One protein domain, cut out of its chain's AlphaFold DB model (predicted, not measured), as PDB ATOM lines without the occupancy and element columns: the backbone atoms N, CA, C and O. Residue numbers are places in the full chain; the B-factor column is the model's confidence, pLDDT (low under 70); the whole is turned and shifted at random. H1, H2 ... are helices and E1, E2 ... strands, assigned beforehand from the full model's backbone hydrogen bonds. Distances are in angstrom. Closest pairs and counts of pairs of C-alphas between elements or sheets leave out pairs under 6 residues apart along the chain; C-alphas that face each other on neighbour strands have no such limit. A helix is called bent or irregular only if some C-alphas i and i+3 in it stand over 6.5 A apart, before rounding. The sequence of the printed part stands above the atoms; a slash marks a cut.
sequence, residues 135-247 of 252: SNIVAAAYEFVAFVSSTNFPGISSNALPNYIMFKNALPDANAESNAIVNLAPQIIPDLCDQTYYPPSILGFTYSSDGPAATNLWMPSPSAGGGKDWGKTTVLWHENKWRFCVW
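Overview. This is residues 135 to 247 of the 252 residues of an uncharacterized protein of Betaproteobacteria bacterium ADurb.Bin341 (UniProt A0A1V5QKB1). A strongly twisted sheet is built round the long hairpin of E4 and E5, with E6 next to E5, and the helix H1 lies slantwise over one face. H2 and H3 pack on each other by E6 and E1, and H4, which follows H3, lies on the same face as H1. The printed part has 113 residues, with four named helices and six named strands in the order H1 H2 E1 H3 H4 E2 E3 E4 E5 E6; the class is mixed, helices and strands. The branched sheet is antiparallel but for the parallel pair E1 and E6. The whole is compact, with a radius of gyration of the C-alphas of 13.4 A and spans of 34 by 32 by 23 A.

Along the chain. H1, residues 135 to 148, begins at C-alpha 135 (101.789, 146.747, 150.273) and is 20.3 A long. H2 is residues 158 to 163, only just irregular, with C-alphas 159 and 162 6.9 A apart; E1 is residues 165 to 167. H3, residues 174 to 183, is 14.1 A long, and H4, residues 185 to 193, 11.2 A. E2 is residues 195 to 197 and E3 residues 206 to 208. E4, residues 216 to 225, is 26.1 A long, E5, residues 230 to 238, 25.5 A. E6, residues 241 to 246, is 14.9 A long and ends at C-alpha 246 (120.485, 140.966, 166.091).

Arrangement. E3 to E6 form a meander, each strand the antiparallel neighbour of the one before. E2 and E3 lie on one side of E4, with N 196 and O 224 2.9 A apart and N 208 and O 216 2.9 A apart. E5 lies on the other side, with N 221 and O 233 2.9 A apart. In the hairpin of E5 and E6, N 236 and O 243 are 2.9 A apart; between E6 and E1, N 246 and O 166 are 2.9 A apart. These pairs are within hydrogen-bond range. H1 is on the sheet at a height of 8.2 A, over E5 and, only just, E6, with 3 C-alphas falling on it; its closest C-alphas to E6 are Ala 141 and Trp 242, 6.4 A. H2 and H3 only graze the sheet. They touch at a steep tilt of 43 degrees, opposite ways, with the closest C-alphas, Ser 158 and Val 182, 5.3 A apart. H4 is on the sheet too. H1 and H3 are apart. In H1 and H3 every O i to N i+4 pair is within hydrogen-bond range, in H4 4 of 5, in H2 0 of 2, with 2 of 3 O i to N i+3 pairs.

Size, cuts and confidence. The farthest C-alphas, Pro 172 and Lys 228, are 37.7 A apart. The printed part has no cut and no long link. Mean pLDDT of the printed part is 84.0; residue 170, residues 225 to 230 and residue 247 are under 70.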
ATOM      1  N   SER A 135     102.776 146.062 149.418       92.94
ATOM      2  CA  SER A 135     101.789 146.747 150.273       92.94
ATOM      3  C   SER A 135     101.457 146.017 151.574       92.94
ATOM      4  O   SER A 135     101.481 146.631 152.639       92.94
ATOM      5  N   ASN A 136     101.228 144.704 151.518       93.44
ATOM      6  CA  ASN A 136     100.953 143.893 152.709       93.44
ATOM      7  C   ASN A 136     102.151 143.848 153.671       93.44
ATOM      8  O   ASN A 136     101.971 143.905 154.886       93.44
ATOM      9  N   ILE A 137     103.370 143.765 153.135       93.88
ATOM     10  CA  ILE A 137     104.600 143.689 153.932       93.88
ATOM     11  C   ILE A 137     104.874 145.045 154.589       93.88
ATOM     12  O   ILE A 137     105.143 145.106 155.786       93.88
ATOM     13  N   VAL A 138     104.742 146.142 153.838       93.50
ATOM     14  CA  VAL A 138     104.908 147.506 154.364       93.50
ATOM     15  C   VAL A 138     103.852 147.818 155.425       93.50
ATOM     16  O   VAL A 138     104.192 148.347 156.480       93.50
ATOM     17  N   ALA A 139     102.592 147.434 155.210       91.50
ATOM     18  CA  ALA A 139     101.539 147.597 156.212       91.50
ATOM     19  C   ALA A 139     101.863 146.844 157.515       91.50
ATOM     20  O   ALA A 139     101.804 147.433 158.596       91.50
ATOM     21  N   ALA A 140     102.305 145.585 157.414       94.31
ATOM     22  CA  ALA A 140     102.728 144.794 158.570       94.31
ATOM     23  C   ALA A 140     103.919 145.419 159.322       94.31
ATOM     24  O   ALA A 140     104.086 145.178 160.516       94.31
ATOM     25  N   ALA A 141     104.742 146.233 158.654       93.50
ATOM     26  CA  ALA A 141     105.870 146.916 159.285       93.50
ATOM     27  C   ALA A 141     105.397 148.002 160.254       93.50
ATOM     28  O   ALA A 141     105.886 148.089 161.380       93.50
ATOM     29  N   TYR A 142     104.411 148.803 159.841       91.12
ATOM     30  CA  TYR A 142     103.807 149.816 160.706       91.12
ATOM     31  C   TYR A 142     103.087 149.180 161.902       91.12
ATOM     32  O   TYR A 142     103.177 149.708 163.009       91.12
ATOM     33  N   GLU A 143     102.431 148.031 161.715       92.81
ATOM     34  CA  GLU A 143     101.817 147.270 162.811       92.81
ATOM     35  C   GLU A 143     102.860 146.707 163.784       92.81
ATOM     36  O   GLU A 143     102.700 146.830 164.999       92.81
ATOM     37  N   PHE A 144     103.951 146.141 163.259       94.25
ATOM     38  CA  PHE A 144     105.075 145.673 164.067       94.25
ATOM     39  C   PHE A 144     105.657 146.808 164.910       94.25
ATOM     40  O   PHE A 144     105.772 146.662 166.125       94.25
ATOM     41  N   VAL A 145     105.953 147.957 164.289       91.31
ATOM     42  CA  VAL A 145     106.496 149.125 164.995       91.31
ATOM     43  C   VAL A 145     105.512 149.636 166.049       91.31
ATOM     44  O   VAL A 145     105.905 149.870 167.185       91.31
ATOM     45  N   ALA A 146     104.218 149.723 165.731       91.50
ATOM     46  CA  ALA A 146     103.200 150.118 166.703       91.50
ATOM     47  C   ALA A 146     103.136 149.171 167.915       91.50
ATOM     48  O   ALA A 146     102.930 149.627 169.040       91.50
ATOM     49  N   PHE A 147     103.328 147.865 167.704       92.81
ATOM     50  CA  PHE A 147     103.383 146.892 168.791       92.81
ATOM     51  C   PHE A 147     104.633 147.066 169.657       92.81
ATOM     52  O   PHE A 147     104.494 147.168 170.876       92.81
ATOM     53  N   VAL A 148     105.827 147.137 169.060       90.69
ATOM     54  CA  VAL A 148     107.089 147.270 169.819       90.69
ATOM     55  C   VAL A 148     107.210 148.629 170.520       90.69
ATOM     56  O   VAL A 148     107.845 148.721 171.563       90.69
ATOM     57  N   SER A 149     106.530 149.666 170.018       88.62
ATOM     58  CA  SER A 149     106.366 150.963 170.692       88.62
ATOM     59  C   SER A 149     105.327 150.954 171.825       88.62
ATOM     60  O   SER A 149     105.164 151.963 172.512       88.62
ATOM     61  N   SER A 150     104.556 149.877 171.997       89.88
ATOM     62  CA  SER A 150     103.462 149.829 172.972       89.88
ATOM     63  C   SER A 150     103.932 149.409 174.364       89.88
ATOM     64  O   SER A 150     104.927 148.708 174.530       89.88
ATOM     65  N   THR A 151     103.127 149.721 175.383       88.12
ATOM     66  CA  THR A 151     103.350 149.260 176.766       88.12
ATOM     67  C   THR A 151     103.263 147.740 176.931       88.12
ATOM     68  O   THR A 151     103.604 147.228 177.991       88.12
ATOM     69  N   ASN A 152     102.787 147.012 175.916       88.81
ATOM     70  CA  ASN A 152     102.689 145.556 175.959       88.81
ATOM     71  C   ASN A 152     104.013 144.876 175.602       88.81
ATOM     72  O   ASN A 152     104.246 143.753 176.040       88.81
ATOM     73  N   PHE A 153     104.867 145.532 174.812       89.38
ATOM     74  CA  PHE A 153     106.115 144.937 174.346       89.38
ATOM     75  C   PHE A 153     107.102 144.628 175.484       89.38
ATOM     76  O   PHE A 153     107.582 143.499 175.523       89.38
ATOM     77  N   PRO A 154     107.306 145.506 176.489       85.44
ATOM     78  CA  PRO A 154     108.136 145.171 177.651       85.44
ATOM     79  C   PRO A 154     107.639 143.972 178.473       85.44
ATOM     80  O   PRO A 154     108.395 143.398 179.249       85.44
ATOM     81  N   GLY A 155     106.362 143.595 178.331       84.94
ATOM     82  CA  GLY A 155     105.733 142.500 179.070       84.94
ATOM     83  C   GLY A 155     105.710 141.156 178.340       84.94
ATOM     84  O   GLY A 155     105.037 140.235 178.811       84.94
ATOM     85  N   ILE A 156     106.370 141.020 177.184       89.81
ATOM     86  CA  ILE A 156     106.396 139.744 176.457       89.81
ATOM     87  C   ILE A 156     107.196 138.682 177.218       89.81
ATOM     88  O   ILE A 156     108.182 138.968 177.891       89.81
ATOM     89  N   SER A 157     106.780 137.422 177.097       91.56
ATOM     90  CA  SER A 157     107.530 136.305 177.669       91.56
ATOM     91  C   SER A 157     108.769 135.984 176.830       91.56
ATOM     92  O   SER A 157     108.769 136.174 175.613       91.56
ATOM     93  N   SER A 158     109.798 135.395 177.450       90.25
ATOM     94  CA  SER A 158     110.999 134.938 176.735       90.25
ATOM     95  C   SER A 158     110.663 133.994 175.574       90.25
ATOM     96  O   SER A 158     111.244 134.102 174.500       90.25
ATOM     97  N   ASN A 159     109.655 133.132 175.743       92.19
ATOM     98  CA  ASN A 159     109.184 132.205 174.704       92.19
ATOM     99  C   ASN A 159     108.507 132.906 173.514       92.19
ATOM    100  O   ASN A 159     108.331 132.296 172.462       92.19
ATOM    101  N   ALA A 160     108.099 134.167 173.668       91.69
ATOM    102  CA  ALA A 160     107.543 134.960 172.582       91.69
ATOM    103  C   ALA A 160     108.629 135.673 171.759       91.69
ATOM    104  O   ALA A 160     108.358 136.010 170.606       91.69
ATOM    105  N   LEU A 161     109.842 135.863 172.300       90.56
ATOM    106  CA  LEU A 161     110.938 136.595 171.648       90.56
ATOM    107  C   LEU A 161     111.306 136.095 170.244       90.56
ATOM    108  O   LEU A 161     111.523 136.953 169.387       90.56
ATOM    109  N   PRO A 162     111.311 134.781 169.933       90.69
ATOM    110  CA  PRO A 162     111.611 134.316 168.575       90.69
ATOM    111  C   PRO A 162     110.649 134.847 167.496       90.69
ATOM    112  O   PRO A 162     110.967 134.833 166.310       90.69
ATOM    113  N   ASN A 163     109.468 135.359 167.878       91.12
ATOM    114  CA  ASN A 163     108.553 136.018 166.938       91.12
ATOM    115  C   ASN A 163     108.952 137.456 166.588       91.12
ATOM    116  O   ASN A 163     108.410 137.999 165.628       91.12
ATOM    117  N   TYR A 164     109.850 138.068 167.358       90.69
ATOM    118  CA  TYR A 164     110.218 139.482 167.253       90.69
ATOM    119  C   TYR A 164     111.710 139.689 167.014       90.69
ATOM    120  O   TYR A 164     112.106 140.787 166.642       90.69
ATOM    121  N   ILE A 165     112.525 138.656 167.211       89.12
ATOM    122  CA  ILE A 165     113.978 138.680 167.065       89.12
ATOM    123  C   ILE A 165     114.408 137.536 166.157       89.12
ATOM    124  O   ILE A 165     113.819 136.457 166.170       89.12
ATOM    125  N   MET A 166     115.449 137.787 165.380       87.12
ATOM    126  CA  MET A 166     116.196 136.784 164.633       87.12
ATOM    127  C   MET A 166     117.681 137.132 164.680       87.12
ATOM    128  O   MET A 166     118.038 138.308 164.829       87.12
ATOM    129  N   PHE A 167     118.548 136.138 164.524       81.94
ATOM    130  CA  PHE A 167     119.968 136.409 164.344       81.94
ATOM    131  C   PHE A 167     120.279 136.708 162.883       81.94
ATOM    132  O   PHE A 167     119.639 136.201 161.963       81.94
ATOM    133  N   LYS A 168     121.305 137.535 162.656       75.38
ATOM    134  CA  LYS A 168     121.801 137.783 161.298       75.38
ATOM    135  C   LYS A 168     122.255 136.487 160.622       75.38
ATOM    136  O   LYS A 168     121.964 136.270 159.448       75.38
ATOM    137  N   ASN A 169     123.013 135.675 161.355       73.75
ATOM    138  CA  ASN A 169     123.558 134.427 160.848       73.75
ATOM    139  C   ASN A 169     122.576 133.298 161.142       73.75
ATOM    140  O   ASN A 169     122.120 133.158 162.275       73.75
ATOM    141  N   ALA A 170     122.299 132.478 160.129       66.31
ATOM    142  CA  ALA A 170     121.470 131.297 160.298       66.31
ATOM    143  C   ALA A 170     122.118 130.337 161.307       66.31
ATOM    144  O   ALA A 170     123.275 129.936 161.153       66.31
ATOM    145  N   LEU A 171     121.357 129.968 162.335       74.19
ATOM    146  CA  LEU A 171     121.674 128.819 163.177       74.19
ATOM    147  C   LEU A 171     121.235 127.524 162.468       74.19
ATOM    148  O   LEU A 171     120.467 127.593 161.507       74.19
ATOM    149  N   PRO A 172     121.733 126.345 162.899       74.50
ATOM    150  CA  PRO A 172     121.549 125.085 162.172       74.50
ATOM    151  C   PRO A 172     120.089 124.742 161.852       74.50
ATOM    152  O   PRO A 172     119.819 124.098 160.840       74.50
ATOM    153  N   ASP A 173     119.162 125.185 162.702       80.62
ATOM    154  CA  ASP A 173     117.725 125.079 162.497       80.62
ATOM    155  C   ASP A 173     116.952 126.099 163.363       80.62
ATOM    156  O   ASP A 173     117.510 126.771 164.238       80.62
ATOM    157  N   ALA A 174     115.639 126.193 163.129       79.69
ATOM    158  CA  ALA A 174     114.743 127.112 163.831       79.69
ATOM    159  C   ALA A 174     114.598 126.820 165.340       79.69
ATOM    160  O   ALA A 174     114.305 127.732 166.120       79.69
ATOM    161  N   ASN A 175     114.810 125.571 165.779       85.12
ATOM    162  CA  ASN A 175     114.765 125.222 167.200       85.12
ATOM    163  C   ASN A 175     116.035 125.704 167.905       85.12
ATOM    164  O   ASN A 175     115.952 126.249 169.005       85.12
ATOM    165  N   ALA A 176     117.197 125.544 167.270       85.25
ATOM    166  CA  ALA A 176     118.464 126.070 167.757       85.25
ATOM    167  C   ALA A 176     118.415 127.600 167.887       85.25
ATOM    168  O   ALA A 176     118.821 128.132 168.920       85.25
ATOM    169  N   GLU A 177     117.848 128.297 166.895       85.12
ATOM    170  CA  GLU A 177     117.633 129.748 166.971       85.12
ATOM    171  C   GLU A 177     116.683 130.139 168.100       85.12
ATOM    172  O   GLU A 177     117.041 130.959 168.949       85.12
ATOM    173  N   SER A 178     115.509 129.513 168.166       87.69
ATOM    174  CA  SER A 178     114.521 129.820 169.202       87.69
ATOM    175  C   SER A 178     115.090 129.609 170.606       87.69
ATOM    176  O   SER A 178     114.942 130.476 171.465       87.69
ATOM    177  N   ASN A 179     115.798 128.500 170.833       88.94
ATOM    178  CA  ASN A 179     116.426 128.206 172.120       88.94
ATOM    179  C   ASN A 179     117.516 129.225 172.470       88.94
ATOM    180  O   ASN A 179     117.583 129.674 173.612       88.94
ATOM    181  N   ALA A 180     118.352 129.619 171.505       88.62
ATOM    182  CA  ALA A 180     119.385 130.628 171.725       88.62
ATOM    183  C   ALA A 180     118.779 131.995 172.091       88.62
ATOM    184  O   ALA A 180     119.216 132.613 173.060       88.62
ATOM    185  N   ILE A 181     117.726 132.428 171.387       89.56
ATOM    186  CA  ILE A 181     117.002 133.672 171.691       89.56
ATOM    187  C   ILE A 181     116.387 133.617 173.095       89.56
ATOM    188  O   ILE A 181     116.528 134.562 173.867       89.56
ATOM    189  N   VAL A 182     115.728 132.509 173.450       91.25
ATOM    190  CA  VAL A 182     115.117 132.334 174.778       91.25
ATOM    191  C   VAL A 182     116.177 132.364 175.883       91.25
ATOM    192  O   VAL A 182     115.962 133.000 176.913       91.25
ATOM    193  N   ASN A 183     117.336 131.737 175.665       90.44
ATOM    194  CA  ASN A 183     118.442 131.735 176.625       90.44
ATOM    195  C   ASN A 183     119.069 133.127 176.806       90.44
ATOM    196  O   ASN A 183     119.494 133.468 177.909       90.44
ATOM    197  N   LEU A 184     119.098 133.941 175.748       88.62
ATOM    198  CA  LEU A 184     119.605 135.317 175.773       88.62
ATOM    199  C   LEU A 184     118.539 136.352 176.160       88.62
ATOM    200  O   LEU A 184     118.849 137.539 176.254       88.62
ATOM    201  N   ALA A 185     117.305 135.928 176.446       87.50
ATOM    202  CA  ALA A 185     116.211 136.812 176.842       87.50
ATOM    203  C   ALA A 185     116.569 137.812 177.960       87.50
ATOM    204  O   ALA A 185     116.189 138.976 177.823       87.50
ATOM    205  N   PRO A 186     117.317 137.437 179.024       85.94
ATOM    206  CA  PRO A 186     117.687 138.378 180.082       85.94
ATOM    207  C   PRO A 186     118.591 139.527 179.620       85.94
ATOM    208  O   PRO A 186     118.661 140.531 180.316       85.94
ATOM    209  N   GLN A 187     119.284 139.375 178.488       84.00
ATOM    210  CA  GLN A 187     120.112 140.421 177.878       84.00
ATOM    211  C   GLN A 187     119.294 141.189 176.835       84.00
ATOM    212  O   GLN A 187     119.202 142.403 176.874       84.00
ATOM    213  N   ILE A 188     118.589 140.471 175.959       82.19
ATOM    214  CA  ILE A 188     117.862 141.084 174.843       82.19
ATOM    215  C   ILE A 188     116.684 141.953 175.312       82.19
ATOM    216  O   ILE A 188     116.425 143.003 174.723       82.19
ATOM    217  N   ILE A 189     115.935 141.512 176.331       84.88
ATOM    218  CA  ILE A 189     114.735 142.227 176.789       84.88
ATOM    219  C   ILE A 189     115.091 143.614 177.329       84.88
ATOM    220  O   ILE A 189     114.493 144.559 176.820       84.88
ATOM    221  N   PRO A 190     116.028 143.778 178.286       81.56
ATOM    222  CA  PRO A 190     116.440 145.107 178.736       81.56
ATOM    223  C   PRO A 190     116.827 146.019 177.572       81.56
ATOM    224  O   PRO A 190     116.267 147.100 177.426       81.56
ATOM    225  N   ASP A 191     117.671 145.543 176.660       79.69
ATOM    226  CA  ASP A 191     118.204 146.399 175.604       79.69
ATOM    227  C   ASP A 191     117.189 146.792 174.535       79.69
ATOM    228  O   ASP A 191     117.235 147.921 174.043       79.69
ATOM    229  N   LEU A 192     116.258 145.901 174.178       80.31
ATOM    230  CA  LEU A 192     115.185 146.230 173.239       80.31
ATOM    231  C   LEU A 192     114.043 147.000 173.900       80.31
ATOM    232  O   LEU A 192     113.430 147.828 173.227       80.31
ATOM    233  N   CYS A 193     113.724 146.721 175.164       80.25
ATOM    234  CA  CYS A 193     112.575 147.316 175.850       80.25
ATOM    235  C   CYS A 193     112.899 148.667 176.498       80.25
ATOM    236  O   CYS A 193     111.977 149.450 176.720       80.25
ATOM    237  N   ASP A 194     114.178 148.984 176.717       80.06
ATOM    238  CA  ASP A 194     114.628 150.318 177.135       80.06
ATOM    239  C   ASP A 194     114.658 151.331 175.971       80.06
ATOM    240  O   ASP A 194     114.971 152.513 176.160       80.06
ATOM    241  N   GLN A 195     114.312 150.895 174.753       80.75
ATOM    242  CA  GLN A 195     114.188 151.755 173.580       80.75
ATOM    243  C   GLN A 195     112.760 152.268 173.407       80.75
ATOM    244  O   GLN A 195     111.780 151.535 173.517       80.75
ATOM    245  N   THR A 196     112.641 153.528 173.003       84.06
ATOM    246  CA  THR A 196     111.412 154.049 172.398       84.06
ATOM    247  C   THR A 196     111.507 153.913 170.886       84.06
ATOM    248  O   THR A 196     112.374 154.538 170.282       84.06
ATOM    249  N   TYR A 197     110.615 153.134 170.273       86.56
ATOM    250  CA  TYR A 197     110.524 152.994 168.816       86.56
ATOM    251  C   TYR A 197     109.544 154.003 168.219       86.56
ATOM    252  O   TYR A 197     108.523 154.325 168.836       86.56
ATOM    253  N   TYR A 198     109.817 154.462 166.998       84.69
ATOM    254  CA  TYR A 198     108.961 155.405 166.277       84.69
ATOM    255  C   TYR A 198     108.562 154.866 164.904       84.69
ATOM    256  O   TYR A 198     109.328 154.105 164.308       84.69
ATOM    257  N   PRO A 199     107.403 155.284 164.361       85.50
ATOM    258  CA  PRO A 199     106.995 154.914 163.013       85.50
ATOM    259  C   PRO A 199     108.086 155.235 161.979       85.50
ATOM    260  O   PRO A 199     108.698 156.302 162.067       85.50
ATOM    261  N   PRO A 200     108.339 154.342 161.009       86.38
ATOM    262  CA  PRO A 200     109.343 154.528 159.963       86.38
ATOM    263  C   PRO A 200     108.866 155.521 158.889       86.38
ATOM    264  O   PRO A 200     107.665 155.656 158.641       86.38
ATOM    265  N   SER A 201     109.814 156.151 158.187       88.12
ATOM    266  CA  SER A 201     109.522 156.830 156.914       88.12
ATOM    267  C   SER A 201     109.423 155.799 155.799       88.12
ATOM    268  O   SER A 201     110.184 154.828 155.767       88.12
ATOM    269  N   ILE A 202     108.551 156.061 154.829       90.25
ATOM    270  CA  ILE A 202     108.442 155.263 153.609       90.25
ATOM    271  C   ILE A 202     109.769 155.182 152.836       90.25
ATOM    272  O   ILE A 202     110.034 154.189 152.164       90.25
ATOM    273  N   LEU A 203     110.631 156.196 152.970       89.69
ATOM    274  CA  LEU A 203     111.957 156.226 152.350       89.69
ATOM    275  C   LEU A 203     112.915 155.190 152.949       89.69
ATOM    276  O   LEU A 203     113.921 154.868 152.328       89.69
ATOM    277  N   GLY A 204     112.633 154.687 154.154       87.44
ATOM    278  CA  GLY A 204     113.471 153.701 154.829       87.44
ATOM    279  C   GLY A 204     113.339 152.287 154.262       87.44
ATOM    280  O   GLY A 204     114.216 151.462 154.503       87.44
ATOM    281  N   PHE A 205     112.276 151.989 153.514       90.19
ATOM    282  CA  PHE A 205     112.060 150.650 152.977       90.19
ATOM    283  C   PHE A 205     112.951 150.390 151.762       90.19
ATOM    284  O   PHE A 205     112.902 151.107 150.765       90.19
ATOM    285  N   THR A 206     113.749 149.329 151.836       89.06
ATOM    286  CA  THR A 206     114.592 148.864 150.728       89.06
ATOM    287  C   THR A 206     114.785 147.354 150.818       89.06
ATOM    288  O   THR A 206     114.362 146.709 151.776       89.06
ATOM    289  N   TYR A 207     115.432 146.773 149.820       87.75
ATOM    290  CA  TYR A 207     116.024 145.450 149.947       87.75
ATOM    291  C   TYR A 207     117.420 145.539 150.574       87.75
ATOM    292  O   TYR A 207     118.156 146.495 150.319       87.75
ATOM    293  N   SER A 208     117.781 144.534 151.373       80.00
ATOM    294  CA  SER A 208     119.132 144.324 151.901       80.00
ATOM    295  C   SER A 208     119.554 142.867 151.706       80.00
ATOM    296  O   SER A 208     118.720 141.961 151.731       80.00
ATOM    297  N   SER A 209     120.856 142.644 151.527       75.81
ATOM    298  CA  SER A 209     121.469 141.313 151.588       75.81
ATOM    299  C   SER A 209     121.727 140.848 153.025       75.81
ATOM    300  O   SER A 209     122.192 139.734 153.235       75.81
ATOM    301  N   ASP A 210     121.481 141.700 154.025       70.75
ATOM    302  CA  ASP A 210     121.554 141.301 155.427       70.75
ATOM    303  C   ASP A 210     120.397 140.368 155.784       70.75
ATOM    304  O   ASP A 210     119.248 140.632 155.427       70.75
ATOM    305  N   GLY A 211     120.706 139.315 156.543       70.19
ATOM    306  CA  GLY A 211     119.748 138.319 157.016       70.19
ATOM    307  C   GLY A 211     119.899 136.953 156.333       70.19
ATOM    308  O   GLY A 211     120.870 136.715 155.618       70.19
ATOM    309  N   PRO A 212     118.941 136.042 156.566       71.19
ATOM    310  CA  PRO A 212     119.054 134.635 156.174       71.19
ATOM    311  C   PRO A 212     118.810 134.368 154.680       71.19
ATOM    312  O   PRO A 212     119.233 133.329 154.177       71.19
ATOM    313  N   ALA A 213     118.136 135.268 153.951       73.44
ATOM    314  CA  ALA A 213     117.949 135.142 152.501       73.44
ATOM    315  C   ALA A 213     118.901 136.045 151.701       73.44
ATOM    316  O   ALA A 213     119.381 137.054 152.210       73.44
ATOM    317  N   ALA A 214     119.097 135.724 150.415       72.94
ATOM    318  CA  ALA A 214     119.911 136.524 149.491       72.94
ATOM    319  C   ALA A 214     119.418 137.977 149.350       72.94
ATOM    320  O   ALA A 214     120.220 138.889 149.159       72.94
ATOM    321  N   THR A 215     118.104 138.178 149.477       76.00
ATOM    322  CA  THR A 215     117.464 139.492 149.473       76.00
ATOM    323  C   THR A 215     116.324 139.488 150.486       76.00
ATOM    324  O   THR A 215     115.352 138.751 150.319       76.00
ATOM    325  N   ASN A 216     116.425 140.318 151.520       82.31
ATOM    326  CA  ASN A 216     115.394 140.506 152.538       82.31
ATOM    327  C   ASN A 216     114.810 141.916 152.424       82.31
ATOM    328  O   ASN A 216     115.524 142.871 152.102       82.31
ATOM    329  N   LEU A 217     113.508 142.062 152.687       89.06
ATOM    330  CA  LEU A 217     112.909 143.390 152.801       89.06
ATOM    331  C   LEU A 217     113.345 143.990 154.139       89.06
ATOM    332  O   LEU A 217     113.243 143.347 155.184       89.06
ATOM    333  N   TRP A 218     113.890 145.194 154.074       88.19
ATOM    334  CA  TRP A 218     114.605 145.845 155.156       88.19
ATOM    335  C   TRP A 218     113.979 147.192 155.475       88.19
ATOM    336  O   TRP A 218     113.526 147.921 154.588       88.19
ATOM    337  N   MET A 219     113.977 147.513 156.764       88.62
ATOM    338  CA  MET A 219     113.522 148.793 157.275       88.62
ATOM    339  C   MET A 219     114.357 149.180 158.504       88.62
ATOM    340  O   MET A 219     114.476 148.385 159.444       88.62
ATOM    341  N   PRO A 220     114.893 150.409 158.560       81.75
ATOM    342  CA  PRO A 220     115.452 150.946 159.783       81.75
ATOM    343  C   PRO A 220     114.280 151.348 160.678       81.75
ATOM    344  O   PRO A 220     113.486 152.209 160.299       81.75
ATOM    345  N   SER A 221     114.153 150.737 161.856       83.94
ATOM    346  CA  SER A 221     113.215 151.215 162.871       83.94
ATOM    347  C   SER A 221     113.900 152.312 163.685       83.94
ATOM    348  O   SER A 221     114.900 152.028 164.355       83.94
ATOM    349  N   PRO A 222     113.420 153.566 163.615       79.69
ATOM    350  CA  PRO A 222     113.930 154.632 164.461       79.69
ATOM    351  C   PRO A 222     113.720 154.295 165.931       79.69
ATOM    352  O   PRO A 222     112.604 153.965 166.336       79.69
ATOM    353  N   SER A 223     114.775 154.445 166.725       79.62
ATOM    354  CA  SER A 223     114.747 154.209 168.162       79.62
ATOM    355  C   SER A 223     115.511 155.285 168.936       79.62
ATOM    356  O   SER A 223     116.383 155.975 168.399       79.62
ATOM    357  N   ALA A 224     115.159 155.461 170.206       74.62
ATOM    358  CA  ALA A 224     115.905 156.276 171.157       74.62
ATOM    359  C   ALA A 224     116.008 155.540 172.497       74.62
ATOM    360  O   ALA A 224     114.981 155.165 173.068       74.62
ATOM    361  N   GLY A 225     117.231 155.357 172.998       68.88
ATOM    362  CA  GLY A 225     117.480 154.714 174.292       68.88
ATOM    363  C   GLY A 225     117.273 155.679 175.460       68.88
ATOM    364  O   GLY A 225     117.262 156.900 175.261       68.88
ATOM    365  N   GLY A 226     117.170 155.139 176.683       56.69
ATOM    366  CA  GLY A 226     116.936 155.822 177.974       56.69
ATOM    367  C   GLY A 226     117.883 156.974 178.386       56.69
ATOM    368  O   GLY A 226     117.917 157.350 179.554       56.69
ATOM    369  N   GLY A 227     118.621 157.568 177.441       54.16
ATOM    370  CA  GLY A 227     119.499 158.735 177.571       54.16
ATOM    371  C   GLY A 227     119.454 159.753 176.407       54.16
ATOM    372  O   GLY A 227     120.272 160.665 176.400       54.16
ATOM    373  N   LYS A 228     118.478 159.679 175.480       53.94
ATOM    374  CA  LYS A 228     118.187 160.643 174.374       53.94
ATOM    375  C   LYS A 228     119.062 160.593 173.109       53.94
ATOM    376  O   LYS A 228     118.837 161.431 172.228       53.94
ATOM    377  N   ASP A 229     119.983 159.644 172.980       63.59
ATOM    378  CA  ASP A 229     120.694 159.433 171.715       63.59
ATOM    379  C   ASP A 229     119.823 158.628 170.745       63.59
ATOM    380  O   ASP A 229     119.257 157.589 171.088       63.59
ATOM    381  N   TRP A 230     119.667 159.159 169.534       69.06
ATOM    382  CA  TRP A 230     118.898 158.521 168.474       69.06
ATOM    383  C   TRP A 230     119.719 157.418 167.800       69.06
ATOM    384  O   TRP A 230     120.864 157.646 167.411       69.06
ATOM    385  N   GLY A 231     119.105 156.257 167.586       73.38
ATOM    386  CA  GLY A 231     119.678 155.112 166.883       73.38
ATOM    387  C   GLY A 231     118.684 154.489 165.903       73.38
ATOM    388  O   GLY A 231     117.524 154.901 165.838       73.38
ATOM    389  N   LYS A 232     119.149 153.531 165.092       72.25
ATOM    390  CA  LYS A 232     118.293 152.637 164.290       72.25
ATOM    391  C   LYS A 232     118.482 151.218 164.771       72.25
ATOM    392  O   LYS A 232     119.618 150.752 164.843       72.25
ATOM    393  N   THR A 233     117.377 150.514 164.958       78.31
ATOM    394  CA  THR A 233     117.401 149.058 165.050       78.31
ATOM    395  C   THR A 233     117.052 148.483 163.684       78.31
ATOM    396  O   THR A 233     116.096 148.913 163.033       78.31
ATOM    397  N   THR A 234     117.854 147.528 163.218       81.44
ATOM    398  CA  THR A 234     117.600 146.866 161.937       81.44
ATOM    399  C   THR A 234     116.413 145.925 162.073       81.44
ATOM    400  O   THR A 234     116.414 145.061 162.950       81.44
ATOM    401  N   VAL A 235     115.426 146.067 161.187       89.69
ATOM    402  CA  VAL A 235     114.273 145.168 161.107       89.69
ATOM    403  C   VAL A 235     114.233 144.532 159.724       89.69
ATOM    404  O   VAL A 235     114.405 145.207 158.706       89.69
ATOM    405  N   LEU A 236     114.021 143.221 159.699       91.31
ATOM    406  CA  LEU A 236     113.979 142.419 158.486       91.31
ATOM    407  C   LEU A 236     112.662 141.656 158.389       91.31
ATOM    408  O   LEU A 236     112.132 141.167 159.390       91.31
ATOM    409  N   TRP A 237     112.142 141.563 157.170       91.31
ATOM    410  CA  TRP A 237     111.020 140.698 156.842       91.31
ATOM    411  C   TRP A 237     111.532 139.302 156.503       91.31
ATOM    412  O   TRP A 237     112.195 139.106 155.480       91.31
ATOM    413  N   HIS A 238     111.197 138.327 157.341       85.81
ATOM    414  CA  HIS A 238     111.536 136.927 157.123       85.81
ATOM    415  C   HIS A 238     110.443 136.014 157.689       85.81
ATOM    416  O   HIS A 238     109.875 136.311 158.738       85.81
ATOM    417  N   GLU A 239     110.140 134.908 157.002       85.56
ATOM    418  CA  GLU A 239     109.093 133.944 157.404       85.56
ATOM    419  C   GLU A 239     107.731 134.601 157.696       85.56
ATOM    420  O   GLU A 239     107.042 134.283 158.664       85.56
ATOM    421  N   ASN A 240     107.337 135.543 156.833       88.62
ATOM    422  CA  ASN A 240     106.097 136.315 156.938       88.62
ATOM    423  C   ASN A 240     105.960 137.163 158.215       88.62
ATOM    424  O   ASN A 240     104.842 137.435 158.661       88.62
ATOM    425  N   LYS A 241     107.083 137.574 158.815       91.25
ATOM    426  CA  LYS A 241     107.109 138.425 160.008       91.25
ATOM    427  C   LYS A 241     108.220 139.461 159.921       91.25
ATOM    428  O   LYS A 241     109.297 139.197 159.391       91.25
ATOM    429  N   TRP A 242     107.960 140.626 160.500       93.94
ATOM    430  CA  TRP A 242     109.001 141.596 160.816       93.94
ATOM    431  C   TRP A 242     109.663 141.219 162.133       93.94
ATOM    432  O   TRP A 242     108.972 140.948 163.115       93.94
ATOM    433  N   ARG A 243     110.996 141.185 162.144       91.75
ATOM    434  CA  ARG A 243     111.801 140.890 163.332       91.75
ATOM    435  C   ARG A 243     112.996 141.825 163.415       91.75
ATOM    436  O   ARG A 243     113.586 142.176 162.392       91.75
ATOM    437  N   PHE A 244     113.370 142.200 164.632       89.50
ATOM    438  CA  PHE A 244     114.659 142.811 164.908       89.50
ATOM    439  C   PHE A 244     115.769 141.829 164.535       89.50
ATOM    440  O   PHE A 244     115.774 140.681 164.979       89.50
ATOM    441  N   CYS A 245     116.700 142.286 163.707       85.44
ATOM    442  CA  CYS A 245     117.877 141.515 163.345       85.44
ATOM    443  C   CYS A 245     119.003 141.842 164.324       85.44
ATOM    444  O   CYS A 245     119.481 142.980 164.370       85.44
ATOM    445  N   VAL A 246     119.417 140.845 165.101       79.56
ATOM    446  CA  VAL A 246     120.485 140.966 166.091       79.56
ATOM    447  C   VAL A 246     121.763 140.349 165.526       79.56
ATOM    448  O   VAL A 246     121.766 139.242 164.980       79.56
ATOM    449  N   TRP A 247     122.867 141.079 165.644       68.56
ATOM    450  CA  TRP A 247     124.196 140.587 165.299       68.56
ATOM    451  C   TRP A 247     124.718 139.780 166.486       68.56
ATOM    452  O   TRP A 247     124.582 140.220 167.622       68.56
TER     453      TRP A 247